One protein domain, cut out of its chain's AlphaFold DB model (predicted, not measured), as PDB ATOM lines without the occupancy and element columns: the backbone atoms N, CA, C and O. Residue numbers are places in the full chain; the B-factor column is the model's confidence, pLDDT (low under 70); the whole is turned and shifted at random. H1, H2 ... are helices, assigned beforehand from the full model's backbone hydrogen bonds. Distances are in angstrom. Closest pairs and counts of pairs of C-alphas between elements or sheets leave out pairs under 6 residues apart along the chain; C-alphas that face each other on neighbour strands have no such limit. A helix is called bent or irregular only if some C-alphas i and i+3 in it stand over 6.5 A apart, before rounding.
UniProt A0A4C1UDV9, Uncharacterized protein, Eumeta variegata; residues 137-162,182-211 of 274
ATOM      1  N   ILE A 137      67.922  -3.633  87.731       81.75
ATOM      2  CA  ILE A 137      66.466  -3.529  87.564       81.75
ATOM      3  C   ILE A 137      65.873  -2.475  88.515       81.75
ATOM      4  O   ILE A 137      65.048  -1.673  88.099       81.75
ATOM      5  N   LEU A 138      66.311  -2.396  89.772       71.69
ATOM      6  CA  LEU A 138      65.823  -1.386  90.720       71.69
ATOM      7  C   LEU A 138      66.251   0.038  90.336       71.69
ATOM      8  O   LEU A 138      65.461   0.971  90.476       71.69
ATOM      9  N   VAL A 139      67.463   0.208  89.804       78.94
ATOM     10  CA  VAL A 139      67.944   1.497  89.278       78.94
ATOM     11  C   VAL A 139      67.150   1.908  88.040       78.94
ATOM     12  O   VAL A 139      66.693   3.047  87.955       78.94
ATOM     13  N   THR A 140      66.943   0.990  87.095       78.69
ATOM     14  CA  THR A 140      66.156   1.273  85.882       78.69
ATOM     15  C   THR A 140      64.689   1.544  86.204       78.69
ATOM     16  O   THR A 140      64.126   2.491  85.662       78.69
ATOM     17  N   LEU A 141      64.084   0.811  87.142       79.38
ATOM     18  CA  LEU A 141      62.730   1.093  87.620       79.38
ATOM     19  C   LEU A 141      62.652   2.446  88.339       79.38
ATOM     20  O   LEU A 141      61.736   3.214  88.068       79.38
ATOM     21  N   GLY A 142      63.627   2.788  89.187       77.31
ATOM     22  CA  GLY A 142      63.709   4.109  89.818       77.31
ATOM     23  C   GLY A 142      63.805   5.247  88.796       77.31
ATOM     24  O   GLY A 142      63.111   6.255  88.919       77.31
ATOM     25  N   PHE A 143      64.598   5.059  87.738       75.31
ATOM     26  CA  PHE A 143      64.723   6.017  86.637       75.31
ATOM     27  C   PHE A 143      63.426   6.161  85.825       75.31
ATOM     28  O   PHE A 143      63.003   7.276  85.519       75.31
ATOM     29  N   VAL A 144      62.756   5.045  85.525       81.94
ATOM     30  CA  VAL A 144      61.470   5.032  84.811       81.94
ATOM     31  C   VAL A 144      60.368   5.702  85.635       81.94
ATOM     32  O   VAL A 144      59.594   6.472  85.076       81.94
ATOM     33  N   ILE A 145      60.343   5.505  86.957       80.38
ATOM     34  CA  ILE A 145      59.402   6.185  87.865       80.38
ATOM     35  C   ILE A 145      59.628   7.703  87.852       80.38
ATOM     36  O   ILE A 145      58.668   8.472  87.851       80.38
ATOM     37  N   VAL A 146      60.884   8.155  87.799       72.50
ATOM     38  CA  VAL A 146      61.217   9.582  87.708       72.50
ATOM     39  C   VAL A 146      60.764  10.167  86.365       72.50
ATOM     40  O   VAL A 146      60.095  11.200  86.349       72.50
ATOM     41  N   LEU A 147      61.045   9.491  85.246       74.38
ATOM     42  CA  LEU A 147      60.573   9.906  83.917       74.38
ATOM     43  C   LEU A 147      59.040   9.943  83.828       74.38
ATOM     44  O   LEU A 147      58.474  10.906  83.309       74.38
ATOM     45  N   GLN A 148      58.368   8.954  84.414       72.06
ATOM     46  CA  GLN A 148      56.907   8.893  84.495       72.06
ATOM     47  C   GLN A 148      56.311   9.955  85.416       72.06
ATOM     48  O   GLN A 148      55.135  10.272  85.285       72.06
ATOM     49  N   PHE A 149      57.088  10.543  86.326       69.62
ATOM     50  CA  PHE A 149      56.650  11.689  87.119       69.62
ATOM     51  C   PHE A 149      56.794  13.012  86.346       69.62
ATOM     52  O   PHE A 149      56.010  13.943  86.547       69.62
ATOM     53  N   PHE A 150      57.756  13.089  85.421       62.97
ATOM     54  CA  PHE A 150      57.948  14.248  84.549       62.97
ATOM     55  C   PHE A 150      56.896  14.346  83.436       62.97
ATOM     56  O   PHE A 150      56.470  15.459  83.134       62.97
ATOM     57  N   GLU A 151      56.406  13.236  82.877       66.00
ATOM     58  CA  GLU A 151      55.338  13.249  81.860       66.00
ATOM     59  C   GLU A 151      54.037  13.968  82.293       66.00
ATOM     60  O   GLU A 151      53.615  14.899  81.598       66.00
ATOM     61  N   PRO A 152      53.389  13.644  83.433       63.62
ATOM     62  CA  PRO A 152      52.155  14.310  83.851       63.62
ATOM     63  C   PRO A 152      52.390  15.780  84.217       63.62
ATOM     64  O   PRO A 152      51.500  16.610  84.017       63.62
ATOM     65  N   LEU A 153      53.586  16.128  84.701       60.62
ATOM     66  CA  LEU A 153      53.974  17.510  84.987       60.62
ATOM     67  C   LEU A 153      54.234  18.315  83.711       60.62
ATOM     68  O   LEU A 153      53.811  19.467  83.642       60.62
ATOM     69  N   PHE A 154      54.871  17.731  82.694       61.47
ATOM     70  CA  PHE A 154      55.171  18.408  81.431       61.47
ATOM     71  C   PHE A 154      53.910  18.599  80.584       61.47
ATOM     72  O   PHE A 154      53.700  19.674  80.018       61.47
ATOM     73  N   VAL A 155      53.009  17.610  80.559       67.00
ATOM     74  CA  VAL A 155      51.694  17.742  79.908       67.00
ATOM     75  C   VAL A 155      50.833  18.779  80.632       67.00
ATOM     76  O   VAL A 155      50.187  19.602  79.987       67.00
ATOM     77  N   TRP A 156      50.844  18.810  81.967       62.38
ATOM     78  CA  TRP A 156      50.153  19.854  82.727       62.38
ATOM     79  C   TRP A 156      50.782  21.241  82.514       62.38
ATOM     80  O   TRP A 156      50.052  22.217  82.346       62.38
ATOM     81  N   ALA A 157      52.109  21.349  82.451       63.88
ATOM     82  CA  ALA A 157      52.804  22.608  82.191       63.88
ATOM     83  C   ALA A 157      52.510  23.142  80.778       63.88
ATOM     84  O   ALA A 157      52.055  24.274  80.634       63.88
ATOM     85  N   THR A 158      52.662  22.319  79.738       62.94
ATOM     86  CA  THR A 158      52.392  22.708  78.338       62.94
ATOM     87  C   THR A 158      50.914  23.021  78.081       62.94
ATOM     88  O   THR A 158      50.599  23.974  77.368       62.94
ATOM     89  N   ARG A 159      49.983  22.295  78.718       59.28
ATOM     90  CA  ARG A 159      48.533  22.533  78.595       59.28
ATOM     91  C   ARG A 159      48.050  23.778  79.354       59.28
ATOM     92  O   ARG A 159      47.002  24.320  79.005       59.28
ATOM     93  N   ASN A 160      48.793  24.244  80.360       56.19
ATOM     94  CA  ASN A 160      48.490  25.490  81.073       56.19
ATOM     95  C   ASN A 160      49.182  26.720  80.467       56.19
ATOM     96  O   ASN A 160      48.590  27.792  80.506       56.19
ATOM     97  N   VAL A 161      50.344  26.568  79.817       63.41
ATOM     98  CA  VAL A 161      51.027  27.662  79.090       63.41
ATOM     99  C   VAL A 161      50.183  28.201  77.919       63.41
ATOM    100  O   VAL A 161      50.257  29.377  77.581       63.41
ATOM    101  N   GLY A 162      49.292  27.386  77.342       53.00
ATOM    102  CA  GLY A 162      48.305  27.838  76.347       53.00
ATOM    103  C   GLY A 162      47.033  28.485  76.924       53.00
ATOM    104  O   GLY A 162      46.162  28.902  76.160       53.00
ATOM    105  N   PRO A 182      64.690  20.197  87.965       71.44
ATOM    106  CA  PRO A 182      65.796  19.427  87.386       71.44
ATOM    107  C   PRO A 182      66.835  19.020  88.439       71.44
ATOM    108  O   PRO A 182      67.445  17.959  88.331       71.44
ATOM    109  N   ILE A 183      66.994  19.829  89.491       80.56
ATOM    110  CA  ILE A 183      67.945  19.580  90.583       80.56
ATOM    111  C   ILE A 183      67.569  18.296  91.323       80.56
ATOM    112  O   ILE A 183      68.434  17.468  91.590       80.56
ATOM    113  N   LEU A 184      66.279  18.083  91.590       73.75
ATOM    114  CA  LEU A 184      65.806  16.865  92.248       73.75
ATOM    115  C   LEU A 184      66.095  15.615  91.401       73.75
ATOM    116  O   LEU A 184      66.604  14.634  91.933       73.75
ATOM    117  N   GLY A 185      65.862  15.666  90.085       75.44
ATOM    118  CA  GLY A 185      66.180  14.554  89.178       75.44
ATOM    119  C   GLY A 185      67.673  14.206  89.152       75.44
ATOM    120  O   GLY A 185      68.035  13.033  89.233       75.44
ATOM    121  N   ILE A 186      68.543  15.219  89.116       81.94
ATOM    122  CA  ILE A 186      70.003  15.041  89.166       81.94
ATOM    123  C   ILE A 186      70.434  14.441  90.511       81.94
ATOM    124  O   ILE A 186      71.237  13.511  90.535       81.94
ATOM    125  N   VAL A 187      69.872  14.914  91.627       82.88
ATOM    126  CA  VAL A 187      70.157  14.372  92.966       82.88
ATOM    127  C   VAL A 187      69.769  12.891  93.056       82.88
ATOM    128  O   VAL A 187      70.555  12.092  93.564       82.88
ATOM    129  N   PHE A 188      68.618  12.492  92.506       74.94
ATOM    130  CA  PHE A 188      68.208  11.083  92.475       74.94
ATOM    131  C   PHE A 188      69.070  10.222  91.540       74.94
ATOM    132  O   PHE A 188      69.350   9.069  91.872       74.94
ATOM    133  N   LEU A 189      69.551  10.771  90.419       79.75
ATOM    134  CA  LEU A 189      70.485  10.086  89.518       79.75
ATOM    135  C   LEU A 189      71.832   9.837  90.207       79.75
ATOM    136  O   LEU A 189      72.343   8.717  90.180       79.75
ATOM    137  N   ILE A 190      72.367  10.849  90.893       85.81
ATOM    138  CA  ILE A 190      73.605  10.737  91.674       85.81
ATOM    139  C   ILE A 190      73.434   9.706  92.794       85.81
ATOM    140  O   ILE A 190      74.286   8.835  92.964       85.81
ATOM    141  N   PHE A 191      72.318   9.746  93.526       80.44
ATOM    142  CA  PHE A 191      72.050   8.795  94.604       80.44
ATOM    143  C   PHE A 191      71.921   7.350  94.090       80.44
ATOM    144  O   PHE A 191      72.456   6.414  94.694       80.44
ATOM    145  N   GLY A 192      71.285   7.160  92.930       80.38
ATOM    146  CA  GLY A 192      71.222   5.868  92.245       80.38
ATOM    147  C   GLY A 192      72.601   5.371  91.799       80.38
ATOM    148  O   GLY A 192      72.932   4.203  92.008       80.38
ATOM    149  N   PHE A 193      73.440   6.258  91.264       80.44
ATOM    150  CA  PHE A 193      74.794   5.922  90.823       80.44
ATOM    151  C   PHE A 193      75.711   5.540  91.994       80.44
ATOM    152  O   PHE A 193      76.436   4.551  91.907       80.44
ATOM    153  N   ILE A 194      75.621   6.250  93.125       84.62
ATOM    154  CA  ILE A 194      76.340   5.904  94.362       84.62
ATOM    155  C   ILE A 194      75.888   4.539  94.891       84.62
ATOM    156  O   ILE A 194      76.723   3.741  95.308       84.62
ATOM    157  N   THR A 195      74.590   4.234  94.831       79.75
ATOM    158  CA  THR A 195      74.055   2.929  95.256       79.75
ATOM    159  C   THR A 195      74.559   1.796  94.352       79.75
ATOM    160  O   THR A 195      74.932   0.730  94.843       79.75
ATOM    161  N   LEU A 196      74.653   2.039  93.039       77.44
ATOM    162  CA  LEU A 196      75.205   1.089  92.071       77.44
ATOM    163  C   LEU A 196      76.699   0.858  92.328       77.44
ATOM    164  O   LEU A 196      77.115  -0.287  92.506       77.44
ATOM    165  N   ILE A 197      77.491   1.930  92.438       82.19
ATOM    166  CA  ILE A 197      78.918   1.842  92.771       82.19
ATOM    167  C   ILE A 197      79.112   1.135  94.114       82.19
ATOM    168  O   ILE A 197      79.955   0.250  94.207       82.19
ATOM    169  N   GLY A 198      78.311   1.461  95.130       82.75
ATOM    170  CA  GLY A 198      78.353   0.814  96.439       82.75
ATOM    171  C   GLY A 198      78.101  -0.689  96.348       82.75
ATOM    172  O   GLY A 198      78.864  -1.467  96.914       82.75
ATOM    173  N   SER A 199      77.098  -1.111  95.569       75.81
ATOM    174  CA  SER A 199      76.842  -2.535  95.328       75.81
ATOM    175  C   SER A 199      78.001  -3.215  94.596       75.81
ATOM    176  O   SER A 199      78.424  -4.287  95.008       75.81
ATOM    177  N   LEU A 200      78.589  -2.573  93.583       77.44
ATOM    178  CA  LEU A 200      79.704  -3.121  92.808       77.44
ATOM    179  C   LEU A 200      80.999  -3.212  93.630       77.44
ATOM    180  O   LEU A 200      81.701  -4.220  93.565       77.44
ATOM    181  N   VAL A 201      81.299  -2.200  94.443       83.25
ATOM    182  CA  VAL A 201      82.431  -2.219  95.381       83.25
ATOM    183  C   VAL A 201      82.217  -3.295  96.442       83.25
ATOM    184  O   VAL A 201      83.133  -4.072  96.697       83.25
ATOM    185  N   TYR A 202      81.008  -3.411  96.995       79.62
ATOM    186  CA  TYR A 202      80.653  -4.482  97.927       79.62
ATOM    187  C   TYR A 202      80.826  -5.870  97.291       79.62
ATOM    188  O   TYR A 202      81.395  -6.764  97.919       79.62
ATOM    189  N   CYS A 203      80.448  -6.029  96.017       68.81
ATOM    190  CA  CYS A 203      80.721  -7.244  95.250       68.81
ATOM    191  C   CYS A 203      82.226  -7.537  95.167       68.81
ATOM    192  O   CYS A 203      82.642  -8.659  95.433       68.81
ATOM    193  N   VAL A 204      83.056  -6.551  94.813       75.50
ATOM    194  CA  VAL A 204      84.510  -6.741  94.654       75.50
ATOM    195  C   VAL A 204      85.203  -7.027  95.986       75.50
ATOM    196  O   VAL A 204      86.108  -7.857  96.017       75.50
ATOM    197  N   VAL A 205      84.792  -6.375  97.076       77.25
ATOM    198  CA  VAL A 205      85.355  -6.588  98.419       77.25
ATOM    199  C   VAL A 205      85.036  -7.998  98.918       77.25
ATOM    200  O   VAL A 205      85.956  -8.732  99.266       77.25
ATOM    201  N   LEU A 206      83.780  -8.443  98.811       71.38
ATOM    202  CA  LEU A 206      83.394  -9.818  99.156       71.38
ATOM    203  C   LEU A 206      84.079 -10.872  98.274       71.38
ATOM    204  O   LEU A 206      84.460 -11.941  98.757       71.38
ATOM    205  N   CYS A 207      84.258 -10.577  96.983       66.94
ATOM    206  CA  CYS A 207      85.007 -11.434  96.061       66.94
ATOM    207  C   CYS A 207      86.519 -11.440  96.346       66.94
ATOM    208  O   CYS A 207      87.196 -12.393  95.976       66.94
ATOM    209  N   ARG A 208      87.067 -10.393  96.976       64.69
ATOM    210  CA  ARG A 208      88.480 -10.322  97.389       64.69
ATOM    211  C   ARG A 208      88.737 -10.998  98.732       64.69
ATOM    212  O   ARG A 208      89.796 -11.585  98.917       64.69
ATOM    213  N   GLU A 209      87.779 -10.926  99.649       61.38
ATOM    214  CA  GLU A 209      87.851 -11.526 100.990       61.38
ATOM    215  C   GLU A 209      87.580 -13.033 100.998       61.38
ATOM    216  O   GLU A 209      87.722 -13.686 102.029       61.38
ATOM    217  N   SER A 210      87.232 -13.600  99.844       54.53
ATOM    218  CA  SER A 210      87.168 -15.039  99.611       54.53
ATOM    219  C   SER A 210      88.444 -15.509  98.897       54.53
ATOM    220  O   SER A 210      88.436 -15.695  97.680       54.53
ATOM    221  N   PRO A 211      89.576 -15.714  99.607       54.50
ATOM    222  CA  PRO A 211      90.685 -16.443  99.012       54.50
ATOM    223  C   PRO A 211      90.201 -17.857  98.647       54.50
ATOM    224  O   PRO A 211      89.373 -18.421  99.371       54.50
TER     225      PRO A 211
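Overview. This is residues 137 to 162 and 182 to 211 of the 274 residues of an uncharacterized protein of Eumeta variegata (UniProt A0A4C1UDV9). Two long, nearly parallel-lined helices, H1 and H2, run opposite ways side by side but slid far along each other, with only parts of them overlapping. Residues 151 to 162 stick out at one end and residues 197 to 211 at the other. The printed part has 56 residues, with H1 then H2, no named strand, and the class all helix. It is extended, with a radius of gyration of the C-alphas of 17.4 A and spans of 65 by 20 by 6 A.

Along the chain. H1, residues 137 to 161, begins at C-alpha (66.466, -3.529, 87.564) and is 35.8 A long. It is neither bent nor irregular, but only just: C-alphas 149 and 152 are 6.1 A apart. H2, residues 182 to 208, is 38.7 A long and ends at C-alpha (88.480, -10.322, 97.389).

Arrangement. H1 touches H2 with residues 139 to 146 alone, and H2 touches H1 with residues 185 to 196 alone. Their closest C-alphas, of Val 139 and Gly 192, are 6.2 A apart. They have a shallow tilt of 4 degrees. Every O i to N i+4 pair is within hydrogen-bond range in H2, and 19 of 21 in H1.

Size, cuts and confidence. The C-alphas farthest apart, of Gly 162 and Pro 211, are 65.3 A apart. Residues 163 to 181 are not printed; C-alphas 162 and 182 are 22.3 A apart across the cut. pLDDT is under 70 at residues 149 to 162, 203 and 207 to 211.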